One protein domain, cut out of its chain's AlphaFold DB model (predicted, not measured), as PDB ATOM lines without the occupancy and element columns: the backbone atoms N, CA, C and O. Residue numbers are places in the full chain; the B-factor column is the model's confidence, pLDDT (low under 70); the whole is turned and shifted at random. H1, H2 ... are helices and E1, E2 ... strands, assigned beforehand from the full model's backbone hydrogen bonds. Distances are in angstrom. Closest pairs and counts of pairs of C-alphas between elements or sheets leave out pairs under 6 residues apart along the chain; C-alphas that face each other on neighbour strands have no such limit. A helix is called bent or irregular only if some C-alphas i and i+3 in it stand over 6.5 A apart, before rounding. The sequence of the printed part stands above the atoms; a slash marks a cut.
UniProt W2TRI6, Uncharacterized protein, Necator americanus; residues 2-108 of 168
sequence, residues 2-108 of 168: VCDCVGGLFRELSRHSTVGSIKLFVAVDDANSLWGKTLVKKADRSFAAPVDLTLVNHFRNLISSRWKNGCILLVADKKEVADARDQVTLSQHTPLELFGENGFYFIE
ATOM      1  N   VAL A   2     -17.076 -42.228  -3.530       78.56
ATOM      2  CA  VAL A   2     -16.644 -41.206  -4.522       78.56
ATOM      3  C   VAL A   2     -15.859 -40.047  -3.888       78.56
ATOM      4  O   VAL A   2     -14.830 -39.643  -4.421       78.56
ATOM      5  N   CYS A   3     -16.287 -39.545  -2.723       84.94
ATOM      6  CA  CYS A   3     -15.554 -38.489  -2.008       84.94
ATOM      7  C   CYS A   3     -14.134 -38.930  -1.613       84.94
ATOM      8  O   CYS A   3     -13.201 -38.140  -1.714       84.94
ATOM      9  N   ASP A   4     -13.956 -40.202  -1.252       90.94
ATOM     10  CA  ASP A   4     -12.652 -40.750  -0.867       90.94
ATOM     11  C   ASP A   4     -11.680 -40.786  -2.055       90.94
ATOM     12  O   ASP A   4     -10.490 -40.517  -1.887       90.94
ATOM     13  N   CYS A   5     -12.188 -41.052  -3.266       95.69
ATOM     14  CA  CYS A   5     -11.404 -40.964  -4.499       95.69
ATOM     15  C   CYS A   5     -10.926 -39.530  -4.758       95.69
ATOM     16  O   CYS A   5      -9.764 -39.339  -5.108       95.69
ATOM     17  N   VAL A   6     -11.782 -38.524  -4.534       95.75
ATOM     18  CA  VAL A   6     -11.402 -37.103  -4.654       95.75
ATOM     19  C   VAL A   6     -10.307 -36.755  -3.644       95.75
ATOM     20  O   VAL A   6      -9.286 -36.181  -4.014       95.75
ATOM     21  N   GLY A   7     -10.464 -37.170  -2.386       95.50
ATOM     22  CA  GLY A   7      -9.435 -36.984  -1.365       95.50
ATOM     23  C   GLY A   7      -8.112 -37.677  -1.709       95.50
ATOM     24  O   GLY A   7      -7.041 -37.103  -1.513       95.50
ATOM     25  N   GLY A   8      -8.172 -38.897  -2.249       96.94
ATOM     26  CA  GLY A   8      -7.008 -39.623  -2.757       96.94
ATOM     27  C   GLY A   8      -6.301 -38.883  -3.888       96.94
ATOM     28  O   GLY A   8      -5.090 -38.680  -3.816       96.94
ATOM     29  N   LEU A   9      -7.065 -38.408  -4.871       96.62
ATOM     30  CA  LEU A   9      -6.555 -37.627  -5.994       96.62
ATOM     31  C   LEU A   9      -5.877 -36.333  -5.525       96.62
ATOM     32  O   LEU A   9      -4.757 -36.049  -5.937       96.62
ATOM     33  N   PHE A  10      -6.508 -35.573  -4.627       97.00
ATOM     34  CA  PHE A  10      -5.936 -34.333  -4.085       97.00
ATOM     35  C   PHE A  10      -4.607 -34.569  -3.366       97.00
ATOM     36  O   PHE A  10      -3.664 -33.791  -3.542       97.00
ATOM     37  N   ARG A  11      -4.502 -35.656  -2.590       96.38
ATOM     38  CA  ARG A  11      -3.241 -36.043  -1.941       96.38
ATOM     39  C   ARG A  11      -2.160 -36.361  -2.964       96.38
ATOM     40  O   ARG A  11      -1.035 -35.902  -2.798       96.38
ATOM     41  N   GLU A  12      -2.499 -37.098  -4.015       97.38
ATOM     42  CA  GLU A  12      -1.523 -37.512  -5.021       97.38
ATOM     43  C   GLU A  12      -1.045 -36.335  -5.879       97.38
ATOM     44  O   GLU A  12       0.158 -36.171  -6.085       97.38
ATOM     45  N   LEU A  13      -1.953 -35.434  -6.266       96.94
ATOM     46  CA  LEU A  13      -1.605 -34.171  -6.924       96.94
ATOM     47  C   LEU A  13      -0.678 -33.318  -6.049       96.94
ATOM     48  O   LEU A  13       0.365 -32.860  -6.513       96.94
ATOM     49  N   SER A  14      -1.012 -33.158  -4.765       96.62
ATOM     50  CA  SER A  14      -0.195 -32.394  -3.811       96.62
ATOM     51  C   SER A  14       1.192 -33.022  -3.615       96.62
ATOM     52  O   SER A  14       2.199 -32.310  -3.536       96.62
ATOM     53  N   ARG A  15       1.267 -34.361  -3.579       97.06
ATOM     54  CA  ARG A  15       2.517 -35.127  -3.470       97.06
ATOM     55  C   ARG A  15       3.401 -34.918  -4.697       97.06
ATOM     56  O   ARG A  15       4.560 -34.536  -4.548       97.06
ATOM     57  N   HIS A  16       2.859 -35.113  -5.897       97.25
ATOM     58  CA  HIS A  16       3.592 -34.913  -7.149       97.25
ATOM     59  C   HIS A  16       4.007 -33.458  -7.365       97.25
ATOM     60  O   HIS A  16       5.099 -33.208  -7.878       97.25
ATOM     61  N   SER A  17       3.181 -32.501  -6.933       97.25
ATOM     62  CA  SER A  17       3.545 -31.085  -6.937       97.25
ATOM     63  C   SER A  17       4.745 -30.833  -6.029       97.25
ATOM     64  O   SER A  17       5.748 -30.271  -6.459       97.25
ATOM     65  N   THR A  18       4.708 -31.348  -4.798       97.06
ATOM     66  CA  THR A  18       5.780 -31.154  -3.808       97.06
ATOM     67  C   THR A  18       7.119 -31.756  -4.243       97.06
ATOM     68  O   THR A  18       8.162 -31.167  -3.968       97.06
ATOM     69  N   VAL A  19       7.103 -32.890  -4.950       97.38
ATOM     70  CA  VAL A  19       8.311 -33.522  -5.525       97.38
ATOM     71  C   VAL A  19       8.818 -32.777  -6.774       97.38
ATOM     72  O   VAL A  19       9.934 -33.015  -7.226       97.38
ATOM     73  N   GLY A  20       8.033 -31.850  -7.327       96.75
ATOM     74  CA  GLY A  20       8.396 -31.070  -8.510       96.75
ATOM     75  C   GLY A  20       8.040 -31.739  -9.839       96.75
ATOM     76  O   GLY A  20       8.426 -31.236 -10.890       96.75
ATOM     77  N   SER A  21       7.297 -32.852  -9.820       97.56
ATOM     78  CA  SER A  21       6.884 -33.563 -11.039       97.56
ATOM     79  C   SER A  21       5.849 -32.786 -11.853       97.56
ATOM     80  O   SER A  21       5.812 -32.908 -13.074       97.56
ATOM     81  N   ILE A  22       5.000 -32.004 -11.181       97.00
ATOM     82  CA  ILE A  22       3.969 -31.159 -11.799       97.00
ATOM     83  C   ILE A  22       3.935 -29.792 -11.116       97.00
ATOM     84  O   ILE A  22       4.295 -29.684  -9.945       97.00
ATOM     85  N   LYS A  23       3.467 -28.761 -11.825       97.44
ATOM     86  CA  LYS A  23       3.044 -27.495 -11.211       97.44
ATOM     87  C   LYS A  23       1.545 -27.564 -10.952       97.44
ATOM     88  O   LYS A  23       0.796 -27.868 -11.879       97.44
ATOM     89  N   LEU A  24       1.111 -27.290  -9.726       97.25
ATOM     90  CA  LEU A  24      -0.299 -27.390  -9.343       97.25
ATOM     91  C   LEU A  24      -0.928 -26.002  -9.170       97.25
ATOM     92  O   LEU A  24      -0.424 -25.161  -8.430       97.25
ATOM     93  N   PHE A  25      -2.046 -25.754  -9.845       97.69
ATOM     94  CA  PHE A  25      -2.853 -24.550  -9.656       97.69
ATOM     95  C   PHE A  25      -4.226 -24.955  -9.132       97.69
ATOM     96  O   PHE A  25      -4.924 -25.740  -9.772       97.69
ATOM     97  N   VAL A  26      -4.591 -24.446  -7.957       97.56
ATOM     98  CA  VAL A  26      -5.873 -24.728  -7.306       97.56
ATOM     99  C   VAL A  26      -6.696 -23.449  -7.314       97.56
ATOM    100  O   VAL A  26      -6.396 -22.525  -6.567       97.56
ATOM    101  N   ALA A  27      -7.729 -23.399  -8.151       97.62
ATOM    102  CA  ALA A  27      -8.718 -22.330  -8.135       97.62
ATOM    103  C   ALA A  27     -10.003 -22.844  -7.485       97.62
ATOM    104  O   ALA A  27     -10.556 -23.851  -7.929       97.62
ATOM    105  N   VAL A  28     -10.457 -22.166  -6.433       97.06
ATOM    106  CA  VAL A  28     -11.718 -22.472  -5.749       97.06
ATOM    107  C   VAL A  28     -12.607 -21.243  -5.832       97.06
ATOM    108  O   VAL A  28     -12.293 -20.207  -5.244       97.06
ATOM    109  N   ASP A  29     -13.691 -21.379  -6.584       95.69
ATOM    110  CA  ASP A  29     -14.788 -20.417  -6.580       95.69
ATOM    111  C   ASP A  29     -15.695 -20.660  -5.367       95.69
ATOM    112  O   ASP A  29     -15.726 -21.778  -4.842       95.69
ATOM    113  N   ASP A  30     -16.393 -19.627  -4.897       93.81
ATOM    114  CA  ASP A  30     -17.233 -19.675  -3.688       93.81
ATOM    115  C   ASP A  30     -16.512 -20.287  -2.468       93.81
ATOM    116  O   ASP A  30     -17.091 -21.039  -1.677       93.81
ATOM    117  N   ALA A  31     -15.216 -20.012  -2.306       95.69
ATOM    118  CA  ALA A  31     -14.354 -20.689  -1.336       95.69
ATOM    119  C   ALA A  31     -14.820 -20.511   0.117       95.69
ATOM    120  O   ALA A  31     -14.564 -21.365   0.969       95.69
ATOM    121  N   ASN A  32     -15.528 -19.424   0.414       93.38
ATOM    122  CA  ASN A  32     -16.103 -19.172   1.728       93.38
ATOM    123  C   ASN A  32     -17.254 -20.127   2.100       93.38
ATOM    124  O   ASN A  32     -17.494 -20.344   3.290       93.38
ATOM    125  N   SER A  33     -17.877 -20.806   1.130       92.81
ATOM    126  CA  SER A  33     -18.842 -21.892   1.385       92.81
ATOM    127  C   SER A  33     -18.243 -23.031   2.225       92.81
ATOM    128  O   SER A  33     -18.954 -23.702   2.977       92.81
ATOM    129  N   LEU A  34     -16.913 -23.205   2.191       95.19
ATOM    130  CA  LEU A  34     -16.207 -24.207   2.989       95.19
ATOM    131  C   LEU A  34     -16.346 -23.978   4.498       95.19
ATOM    132  O   LEU A  34     -16.096 -24.918   5.250       95.19
ATOM    133  N   TRP A  35     -16.737 -22.787   4.959       93.69
ATOM    134  CA  TRP A  35     -17.019 -22.469   6.370       93.69
ATOM    135  C   TRP A  35     -18.429 -21.910   6.603       93.69
ATOM    136  O   TRP A  35     -18.787 -21.649   7.751       93.69
ATOM    137  N   GLY A  36     -19.227 -21.762   5.542       86.69
ATOM    138  CA  GLY A  36     -20.569 -21.190   5.583       86.69
ATOM    139  C   GLY A  36     -21.640 -22.112   6.177       86.69
ATOM    140  O   GLY A  36     -21.373 -23.169   6.748       86.69
ATOM    141  N   LYS A  37     -22.904 -21.707   6.047       84.50
ATOM    142  CA  LYS A  37     -24.054 -22.530   6.455       84.50
ATOM    143  C   LYS A  37     -24.311 -23.610   5.399       84.50
ATOM    144  O   LYS A  37     -24.230 -23.334   4.209       84.50
ATOM    145  N   THR A  38     -24.690 -24.821   5.814       87.81
ATOM    146  CA  THR A  38     -25.110 -25.874   4.870       87.81
ATOM    147  C   THR A  38     -26.622 -26.081   4.914       87.81
ATOM    148  O   THR A  38     -27.258 -25.920   5.957       87.81
ATOM    149  N   LEU A  39     -27.202 -26.476   3.780       88.69
ATOM    150  CA  LEU A  39     -28.615 -26.861   3.681       88.69
ATOM    151  C   LEU A  39     -28.835 -28.376   3.831       88.69
ATOM    152  O   LEU A  39     -29.974 -28.844   3.799       88.69
ATOM    153  N   VAL A  40     -27.758 -29.148   3.999       90.75
ATOM    154  CA  VAL A  40     -27.814 -30.606   4.150       90.75
ATOM    155  C   VAL A  40     -28.394 -30.939   5.520       90.75
ATOM    156  O   VAL A  40     -27.946 -30.401   6.529       90.75
ATOM    157  N   LYS A  41     -29.381 -31.838   5.571       92.62
ATOM    158  CA  LYS A  41     -29.997 -32.285   6.824       92.62
ATOM    159  C   LYS A  41     -29.538 -33.686   7.203       92.62
ATOM    160  O   LYS A  41     -29.477 -34.575   6.357       92.62
ATOM    161  N   LYS A  42     -29.253 -33.877   8.488       92.25
ATOM    162  CA  LYS A  42     -29.012 -35.186   9.101       92.25
ATOM    163  C   LYS A  42     -30.338 -35.943   9.257       92.25
ATOM    164  O   LYS A  42     -31.422 -35.389   9.060       92.25
ATOM    165  N   ALA A  43     -30.258 -37.220   9.633       93.69
ATOM    166  CA  ALA A  43     -31.433 -38.076   9.822       93.69
ATOM    167  C   ALA A  43     -32.412 -37.540  10.891       93.69
ATOM    168  O   ALA A  43     -33.621 -37.713  10.766       93.69
ATOM    169  N   ASP A  44     -31.898 -36.830  11.897       94.88
ATOM    170  CA  ASP A  44     -32.672 -36.163  12.954       94.88
ATOM    171  C   ASP A  44     -33.293 -34.817  12.517       94.88
ATOM    172  O   ASP A  44     -33.890 -34.114  13.331       94.88
ATOM    173  N   ARG A  45     -33.182 -34.459  11.228       93.06
ATOM    174  CA  ARG A  45     -33.630 -33.195  10.612       93.06
ATOM    175  C   ARG A  45     -32.846 -31.947  11.033       93.06
ATOM    176  O   ARG A  45     -33.202 -30.857  10.573       93.06
ATOM    177  N   SER A  46     -31.786 -32.078  11.829       92.56
ATOM    178  CA  SER A  46     -30.841 -30.986  12.087       92.56
ATOM    179  C   SER A  46     -29.988 -30.693  10.848       92.56
ATOM    180  O   SER A  46     -29.824 -31.549   9.977       92.56
ATOM    181  N   PHE A  47     -29.455 -29.475  10.733       91.94
ATOM    182  CA  PHE A  47     -28.538 -29.122   9.646       91.94
ATOM    183  C   PHE A  47     -27.126 -29.652   9.928       91.94
ATOM    184  O   PHE A  47     -26.638 -29.589  11.057       91.94
ATOM    185  N   ALA A  48     -26.464 -30.169   8.897       93.06
ATOM    186  CA  ALA A  48     -25.072 -30.586   8.967       93.06
ATOM    187  C   ALA A  48     -24.144 -29.368   9.036       93.06
ATOM    188  O   ALA A  48     -24.356 -28.365   8.349       93.06
ATOM    189  N   ALA A  49     -23.092 -29.453   9.845       91.25
ATOM    190  CA  ALA A  49     -22.021 -28.469   9.796       91.25
ATOM    191  C   ALA A  49     -21.128 -28.742   8.570       91.25
ATOM    192  O   ALA A  49     -21.023 -29.894   8.146       91.25
ATOM    193  N   PRO A  50     -20.413 -27.745   8.017       91.44
ATOM    194  CA  PRO A  50     -19.486 -27.980   6.905       91.44
ATOM    195  C   PRO A  50     -18.435 -29.054   7.208       91.44
ATOM    196  O   PRO A  50     -18.062 -29.822   6.331       91.44
ATOM    197  N   VAL A  51     -17.997 -29.151   8.468       92.50
ATOM    198  CA  VAL A  51     -17.038 -30.171   8.924       92.50
ATOM    199  C   VAL A  51     -17.599 -31.598   8.865       92.50
ATOM    200  O   VAL A  51     -16.827 -32.546   8.745       92.50
ATOM    201  N   ASP A  52     -18.924 -31.762   8.887       93.19
ATOM    202  CA  ASP A  52     -19.572 -33.068   8.741       93.19
ATOM    203  C   ASP A  52     -19.541 -33.556   7.277       93.19
ATOM    204  O   ASP A  52     -19.801 -34.727   7.000       93.19
ATOM    205  N   LEU A  53     -19.227 -32.673   6.320       94.06
ATOM    206  CA  LEU A  53     -19.188 -32.989   4.896       94.06
ATOM    207  C   LEU A  53     -17.769 -33.396   4.478       94.06
ATOM    208  O   LEU A  53     -16.857 -32.575   4.389       94.06
ATOM    209  N   THR A  54     -17.580 -34.674   4.139       95.12
ATOM    210  CA  THR A  54     -16.272 -35.233   3.746       95.12
ATOM    211  C   THR A  54     -15.592 -34.449   2.620       95.12
ATOM    212  O   THR A  54     -14.384 -34.219   2.666       95.12
ATOM    213  N   LEU A  55     -16.359 -33.990   1.626       94.94
ATOM    214  CA  LEU A  55     -15.819 -33.222   0.504       94.94
ATOM    215  C   LEU A  55     -15.240 -31.870   0.950       94.94
ATOM    216  O   LEU A  55     -14.143 -31.517   0.521       94.94
ATOM    217  N   VAL A  56     -15.910 -31.163   1.869       95.56
ATOM    218  CA  VAL A  56     -15.411 -29.902   2.452       95.56
ATOM    219  C   VAL A  56     -14.069 -30.137   3.139       95.56
ATOM    220  O   VAL A  56     -13.124 -29.376   2.936       95.56
ATOM    221  N   ASN A  57     -13.939 -31.233   3.889       95.38
ATOM    222  CA  ASN A  57     -12.678 -31.585   4.537       95.38
ATOM    223  C   ASN A  57     -11.563 -31.883   3.521       95.38
ATOM    224  O   ASN A  57     -10.412 -31.508   3.746       95.38
ATOM    225  N   HIS A  58     -11.866 -32.526   2.391       96.69
ATOM    226  CA  HIS A  58     -10.877 -32.732   1.328       96.69
ATOM    227  C   HIS A  58     -10.424 -31.417   0.687       96.69
ATOM    228  O   HIS A  58      -9.220 -31.236   0.506       96.69
ATOM    229  N   PHE A  59     -11.336 -30.478   0.425       96.81
ATOM    230  CA  PHE A  59     -10.977 -29.150  -0.081       96.81
ATOM    231  C   PHE A  59     -10.152 -28.347   0.920       96.81
ATOM    232  O   PHE A  59      -9.097 -27.845   0.550       96.81
ATOM    233  N   ARG A  60     -10.557 -28.300   2.197       96.31
ATOM    234  CA  ARG A  60      -9.772 -27.653   3.264       96.31
ATOM    235  C   ARG A  60      -8.354 -28.225   3.348       96.31
ATOM    236  O   ARG A  60      -7.392 -27.479   3.484       96.31
ATOM    237  N   ASN A  61      -8.201 -29.542   3.204       95.75
ATOM    238  CA  ASN A  61      -6.880 -30.170   3.153       95.75
ATOM    239  C   ASN A  61      -6.082 -29.772   1.900       95.75
ATOM    240  O   ASN A  61      -4.884 -29.521   2.016       95.75
ATOM    241  N   LEU A  62      -6.718 -29.691   0.728       96.62
ATOM    242  CA  LEU A  62      -6.061 -29.274  -0.515       96.62
ATOM    243  C   LEU A  62      -5.600 -27.812  -0.464       96.62
ATOM    244  O   LEU A  62      -4.500 -27.515  -0.911       96.62
ATOM    245  N   ILE A  63      -6.405 -26.906   0.091       96.50
ATOM    246  CA  ILE A  63      -6.047 -25.481   0.197       96.50
ATOM    247  C   ILE A  63      -5.162 -25.179   1.414       96.50
ATOM    248  O   ILE A  63      -4.738 -24.043   1.601       96.50
ATOM    249  N   SER A  64      -4.865 -26.179   2.249       92.62
ATOM    250  CA  SER A  64      -3.876 -26.020   3.313       92.62
ATOM    251  C   SER A  64      -2.477 -25.879   2.707       92.62
ATOM    252  O   SER A  64      -2.125 -26.573   1.753       92.62
ATOM    253  N   SER A  65      -1.644 -25.020   3.289       79.75
ATOM    254  CA  SER A  65      -0.286 -24.682   2.827       79.75
ATOM    255  C   SER A  65       0.757 -25.810   2.996       79.75
ATOM    256  O   SER A  65       1.948 -25.567   3.189       79.75
ATOM    257  N   ARG A  66       0.330 -27.078   2.935       89.31
ATOM    258  CA  ARG A  66       1.143 -28.275   3.220       89.31
ATOM    259  C   ARG A  66       1.904 -28.833   2.014       89.31
ATOM    260  O   ARG A  66       2.651 -29.797   2.172       89.31
ATOM    261  N   TRP A  67       1.729 -28.262   0.827       95.25
ATOM    262  CA  TRP A  67       2.384 -28.692  -0.410       95.25
ATOM    263  C   TRP A  67       3.046 -27.508  -1.131       95.25
ATOM    264  O   TRP A  67       2.777 -26.348  -0.825       95.25
ATOM    265  N   LYS A  68       3.979 -27.799  -2.046       96.00
ATOM    266  CA  LYS A  68       4.821 -26.798  -2.734       96.00
ATOM    267  C   LYS A  68       4.693 -26.899  -4.258       96.00
ATOM    268  O   LYS A  68       4.071 -27.827  -4.767       96.00
ATOM    269  N   ASN A  69       5.349 -25.981  -4.975       96.81
ATOM    270  CA  ASN A  69       5.406 -25.925  -6.445       96.81
ATOM    271  C   ASN A  69       4.061 -25.595  -7.117       96.81
ATOM    272  O   ASN A  69       3.694 -26.164  -8.145       96.81
ATOM    273  N   GLY A  70       3.321 -24.658  -6.532       95.50
ATOM    274  CA  GLY A  70       2.074 -24.200  -7.115       95.50
ATOM    275  C   GLY A  70       1.456 -23.015  -6.396       95.50
ATOM    276  O   GLY A  70       2.116 -22.357  -5.594       95.50
ATOM    277  N   CYS A  71       0.202 -22.727  -6.733       96.12
ATOM    278  CA  CYS A  71      -0.529 -21.562  -6.249       96.12
ATOM    279  C   CYS A  71      -1.993 -21.922  -5.982       96.12
ATOM    280  O   CYS A  71      -2.573 -22.763  -6.676       96.12
ATOM    281  N   ILE A  72      -2.566 -21.275  -4.969       97.44
ATOM    282  CA  ILE A  72      -3.971 -21.380  -4.597       97.44
ATOM    283  C   ILE A  72      -4.612 -20.010  -4.835       97.44
ATOM    284  O   ILE A  72      -4.124 -19.004  -4.321       97.44
ATOM    285  N   LEU A  73      -5.696 -19.985  -5.604       97.50
ATOM    286  CA  LEU A  73      -6.555 -18.827  -5.824       97.50
ATOM    287  C   LEU A  73      -7.925 -19.124  -5.218       97.50
ATOM    288  O   LEU A  73      -8.591 -20.079  -5.618       97.50
ATOM    289  N   LEU A  74      -8.338 -18.300  -4.261       97.25
ATOM    290  CA  LEU A  74      -9.639 -18.400  -3.611       97.25
ATOM    291  C   LEU A  74     -10.476 -17.186  -4.004       97.25
ATOM    292  O   LEU A  74     -10.022 -16.051  -3.848       97.25
ATOM    293  N   VAL A  75     -11.687 -17.431  -4.488       96.25
ATOM    294  CA  VAL A  75     -12.686 -16.391  -4.741       96.25
ATOM    295  C   VAL A  75     -13.757 -16.512  -3.669       96.25
ATOM    296  O   VAL A  75     -14.244 -17.607  -3.397       96.25
ATOM    297  N   ALA A  76     -14.080 -15.402  -3.014       92.44
ATOM    298  CA  ALA A  76     -15.154 -15.345  -2.034       92.44
ATOM    299  C   ALA A  76     -16.389 -14.713  -2.666       92.44
ATOM    300  O   ALA A  76     -16.276 -13.679  -3.329       92.44
ATOM    301  N   ASP A  77     -17.556 -15.297  -2.414       88.06
ATOM    302  CA  ASP A  77     -18.821 -14.784  -2.927       88.06
ATOM    303  C   ASP A  77     -19.737 -14.364  -1.775       88.06
ATOM    304  O   ASP A  77     -19.957 -15.076  -0.790       88.06
ATOM    305  N   LYS A  78     -20.294 -13.166  -1.918       84.06
ATOM    306  CA  LYS A  78     -21.291 -12.588  -1.022       84.06
ATOM    307  C   LYS A  78     -22.535 -13.468  -0.899       84.06
ATOM    308  O   LYS A  78     -23.150 -13.475   0.169       84.06
ATOM    309  N   LYS A  79     -22.933 -14.173  -1.962       81.12
ATOM    310  CA  LYS A  79     -24.161 -14.987  -1.974       81.12
ATOM    311  C   LYS A  79     -24.158 -16.069  -0.890       81.12
ATOM    312  O   LYS A  79     -25.212 -16.383  -0.357       81.12
ATOM    313  N   GLU A  80     -22.977 -16.561  -0.515       77.94
ATOM    314  CA  GLU A  80     -22.804 -17.584   0.524       77.94
ATOM    315  C   GLU A  80     -23.072 -17.047   1.940       77.94
ATOM    316  O   GLU A  80     -23.395 -17.808   2.853       77.94
ATOM    317  N   VAL A  81     -22.955 -15.728   2.132       75.06
ATOM    318  CA  VAL A  81     -23.209 -15.047   3.416       75.06
ATOM    319  C   VAL A  81     -24.594 -14.401   3.450       75.06
ATOM    320  O   VAL A  81     -25.168 -14.228   4.525       75.06
ATOM    321  N   ALA A  82     -25.152 -14.064   2.285       65.88
ATOM    322  CA  ALA A  82     -26.475 -13.472   2.168       65.88
ATOM    323  C   ALA A  82     -27.559 -14.456   2.649       65.88
ATOM    324  O   ALA A  82     -27.948 -15.384   1.941       65.88
ATOM    325  N   ASP A  83     -28.087 -14.249   3.859       62.78
ATOM    326  CA  ASP A  83     -29.307 -14.933   4.288       62.78
ATOM    327  C   ASP A  83     -30.488 -14.263   3.576       62.78
ATOM    328  O   ASP A  83     -30.705 -13.059   3.708       62.78
ATOM    329  N   ALA A  84     -31.288 -15.039   2.842       51.34
ATOM    330  CA  ALA A  84     -32.485 -14.531   2.164       51.34
ATOM    331  C   ALA A  84     -33.503 -13.878   3.127       51.34
ATOM    332  O   ALA A  84     -34.458 -13.241   2.678       51.34
ATOM    333  N   ARG A  85     -33.329 -14.058   4.444       49.50
ATOM    334  CA  ARG A  85     -34.194 -13.523   5.504       49.50
ATOM    335  C   ARG A  85     -33.652 -12.264   6.179       49.50
ATOM    336  O   ARG A  85     -34.394 -11.658   6.944       49.50
ATOM    337  N   ASP A  86     -32.410 -11.873   5.909       53.66
ATOM    338  CA  ASP A  86     -31.747 -10.767   6.602       53.66
ATOM    339  C   ASP A  86     -31.577  -9.589   5.630       53.66
ATOM    340  O   ASP A  86     -30.589  -9.458   4.914       53.66
ATOM    341  N   GLN A  87     -32.621  -8.758   5.528       49.44
ATOM    342  CA  GLN A  87     -32.701  -7.658   4.552       49.44
ATOM    343  C   GLN A  87     -31.958  -6.380   4.989       49.44
ATOM    344  O   GLN A  87     -31.995  -5.384   4.268       49.44
ATOM    345  N   VAL A  88     -31.323  -6.364   6.168       48.62
ATOM    346  CA  VAL A  88     -30.958  -5.105   6.853       48.62
ATOM    347  C   VAL A  88     -29.449  -4.881   6.986       48.62
ATOM    348  O   VAL A  88     -29.009  -3.748   7.180       48.62
ATOM    349  N   THR A  89     -28.616  -5.907   6.841       53.59
ATOM    350  CA  THR A  89     -27.168  -5.752   7.002       53.59
ATOM    351  C   THR A  89     -26.531  -5.243   5.713       53.59
ATOM    352  O   THR A  89     -26.569  -5.903   4.673       53.59
ATOM    353  N   LEU A  90     -25.905  -4.061   5.788       55.47
ATOM    354  CA  LEU A  90     -24.898  -3.622   4.822       55.47
ATOM    355  C   LEU A  90     -23.850  -4.727   4.743       55.47
ATOM    356  O   LEU A  90     -23.004  -4.861   5.622       55.47
ATOM    357  N   SER A  91     -23.957  -5.575   3.730       57.69
ATOM    358  CA  SER A  91     -23.042  -6.686   3.544       57.69
ATOM    359  C   SER A  91     -21.677  -6.103   3.214       57.69
ATOM    360  O   SER A  91     -21.438  -5.620   2.103       57.69
ATOM    361  N   GLN A  92     -20.799  -6.097   4.190       68.50
ATOM    362  CA  GLN A  92     -19.416  -5.775   3.950       68.50
ATOM    363  C   GLN A  92     -18.775  -6.964   3.192       68.50
ATOM    364  O   GLN A  92     -19.256  -8.103   3.243       68.50
ATOM    365  N   HIS A  93     -17.792  -6.668   2.341       80.88
ATOM    366  CA  HIS A  93     -17.177  -7.630   1.411       80.88
ATOM    367  C   HIS A  93     -15.712  -7.889   1.749       80.88
ATOM    368  O   HIS A  93     -14.922  -8.245   0.875       80.88
ATOM    369  N   THR A  94     -15.326  -7.681   3.009       89.75
ATOM    370  CA  THR A  94     -13.961  -7.976   3.430       89.75
ATOM    371  C   THR A  94     -13.762  -9.488   3.552       89.75
ATOM    372  O   THR A  94     -14.717 -10.224   3.823       89.75
ATOM    373  N   PRO A  95     -12.523  -9.988   3.400       92.06
ATOM    374  CA  PRO A  95     -12.244 -11.407   3.587       92.06
ATOM    375  C   PRO A  95     -12.697 -11.944   4.951       92.06
ATOM    376  O   PRO A  95     -13.214 -13.054   5.017       92.06
ATOM    377  N   LEU A  96     -12.557 -11.163   6.029       91.88
ATOM    378  CA  LEU A  96     -12.955 -11.591   7.373       91.88
ATOM    379  C   LEU A  96     -14.467 -11.827   7.476       91.88
ATOM    380  O   LEU A  96     -14.892 -12.828   8.044       91.88
ATOM    381  N   GLU A  97     -15.282 -10.945   6.903       89.25
ATOM    382  CA  GLU A  97     -16.742 -11.108   6.932       89.25
ATOM    383  C   GLU A  97     -17.204 -12.237   6.016       89.25
ATOM    384  O   GLU A  97     -18.125 -12.972   6.366       89.25
ATOM    385  N   LEU A  98     -16.563 -12.392   4.852       90.38
ATOM    386  CA  LEU A  98     -16.954 -13.408   3.882       90.38
ATOM    387  C   LEU A  98     -16.600 -14.822   4.348       90.38
ATOM    388  O   LEU A  98     -17.425 -15.721   4.210       90.38
ATOM    389  N   PHE A  99     -15.400 -15.024   4.900       92.38
ATOM    390  CA  PHE A  99     -14.935 -16.331   5.377       92.38
ATOM    391  C   PHE A  99     -15.301 -16.619   6.844       92.38
ATOM    392  O   PHE A  99     -15.208 -17.771   7.283       92.38
ATOM    393  N   GLY A 100     -15.699 -15.597   7.608       90.94
ATOM    394  CA  GLY A 100     -15.820 -15.665   9.065       90.94
ATOM    395  C   GLY A 100     -14.466 -15.881   9.753       90.94
ATOM    396  O   GLY A 100     -13.460 -16.172   9.107       90.94
ATOM    397  N   GLU A 101     -14.431 -15.800  11.085       92.81
ATOM    398  CA  GLU A 101     -13.184 -15.951  11.859       92.81
ATOM    399  C   GLU A 101     -12.464 -17.271  11.548       92.81
ATOM    400  O   GLU A 101     -11.281 -17.286  11.215       92.81
ATOM    401  N   ASN A 102     -13.196 -18.391  11.581       92.69
ATOM    402  CA  ASN A 102     -12.621 -19.717  11.354       92.69
ATOM    403  C   ASN A 102     -12.034 -19.884   9.947       92.69
ATOM    404  O   ASN A 102     -11.014 -20.551   9.793       92.69
ATOM    405  N   GLY A 103     -12.695 -19.339   8.922       94.69
ATOM    406  CA  GLY A 103     -12.203 -19.422   7.551       94.69
ATOM    407  C   GLY A 103     -11.028 -18.486   7.320       94.69
ATOM    408  O   GLY A 103     -10.025 -18.909   6.754       94.69
ATOM    409  N   PHE A 104     -11.115 -17.261   7.838       95.62
ATOM    410  CA  PHE A 104     -10.064 -16.254   7.744       95.62
ATOM    411  C   PHE A 104      -8.750 -16.751   8.362       95.62
ATOM    412  O   PHE A 104      -7.745 -16.833   7.662       95.62
ATOM    413  N   TYR A 105      -8.770 -17.199   9.622       95.56
ATOM    414  CA  TYR A 105      -7.564 -17.714  10.283       95.56
ATOM    415  C   TYR A 105      -7.039 -19.014   9.663       95.56
ATOM    416  O   TYR A 105      -5.856 -19.319   9.783       95.56
ATOM    417  N   PHE A 106      -7.892 -19.798   8.992       96.06
ATOM    418  CA  PHE A 106      -7.439 -21.002   8.297       96.06
ATOM    419  C   PHE A 106      -6.611 -20.675   7.050       96.06
ATOM    420  O   PHE A 106      -5.658 -21.393   6.748       96.06
ATOM    421  N   ILE A 107      -6.995 -19.634   6.306       94.75
ATOM    422  CA  ILE A 107      -6.325 -19.251   5.056       94.75
ATOM    423  C   ILE A 107      -5.150 -18.291   5.278       94.75
ATOM    424  O   ILE A 107      -4.426 -17.994   4.329       94.75
ATOM    425  N   GLU A 108      -4.938 -17.804   6.502       94.19
ATOM    426  CA  GLU A 108      -3.785 -16.967   6.817       94.19
ATOM    427  C   GLU A 108      -2.458 -17.755   6.785       94.19
ATOM    428  O   GLU A 108      -2.375 -18.874   7.302       94.19
TER     429      GLU A 108
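This is residues 2 to 108 of the 168 residues of an uncharacterized protein of Necator americanus (UniProt W2TRI6). Two helices, H1 and H3, run side by side, and their last turns come near a ribbon of two parallel strands, E1 and E2. The short H2 sits near the middle with the irregular H4 packed on it, and residues 84 to 90 of a long loop stick out. The printed part has 107 residues, with four named helices and two named strands in the order H1 E1 H2 H3 E2 H4. It is mostly helix and flat, spanning 50 by 35 by 18 A, and only just loose, close to compact, with a radius of gyration of the C-alphas of 15.7 A.

Start with H1, residues 2 to 19, which touches H3, residues 54 to 63, at Gly 7 and His 58, their closest C-alphas, 5.2 A apart; they run the same way at a shallow tilt of 12 degrees. E1, residues 24 to 28, and E2, residues 70 to 74, are parallel neighbours, with N 26 and O 71 at 2.9 A and N 73 and O 26 at 2.8 A, within hydrogen-bond range. With H2 and H3 between them, they form a strand-helix-strand unit, two parallel strands joined through helices, with a right-handed crossover. H2, residues 31 to 34, touches H4, residues 95 to 107, through residues 98 to 103 alone; the closest C-alphas, of Asn 32 and Phe 99, are 4.8 A apart. H1 and H3 have every O i to N i+4 pair within hydrogen-bond range, H4 has 7 of 9, and H2 is too short for one.

Find C-alpha 2 at (-16.644, -41.206, -4.522); from there H1 runs 26.1 A. H3 is 14.6 A long, and E1 12.9 A. H4 ends at C-alpha 107, (-6.325, -19.251, 5.056); it is irregular, with C-alphas 98 and 101 9.2 A apart.

The printed part has no cut. The links H2 to H3 and E2 to H4 are long; residues 82 to 92 are under pLDDT 70.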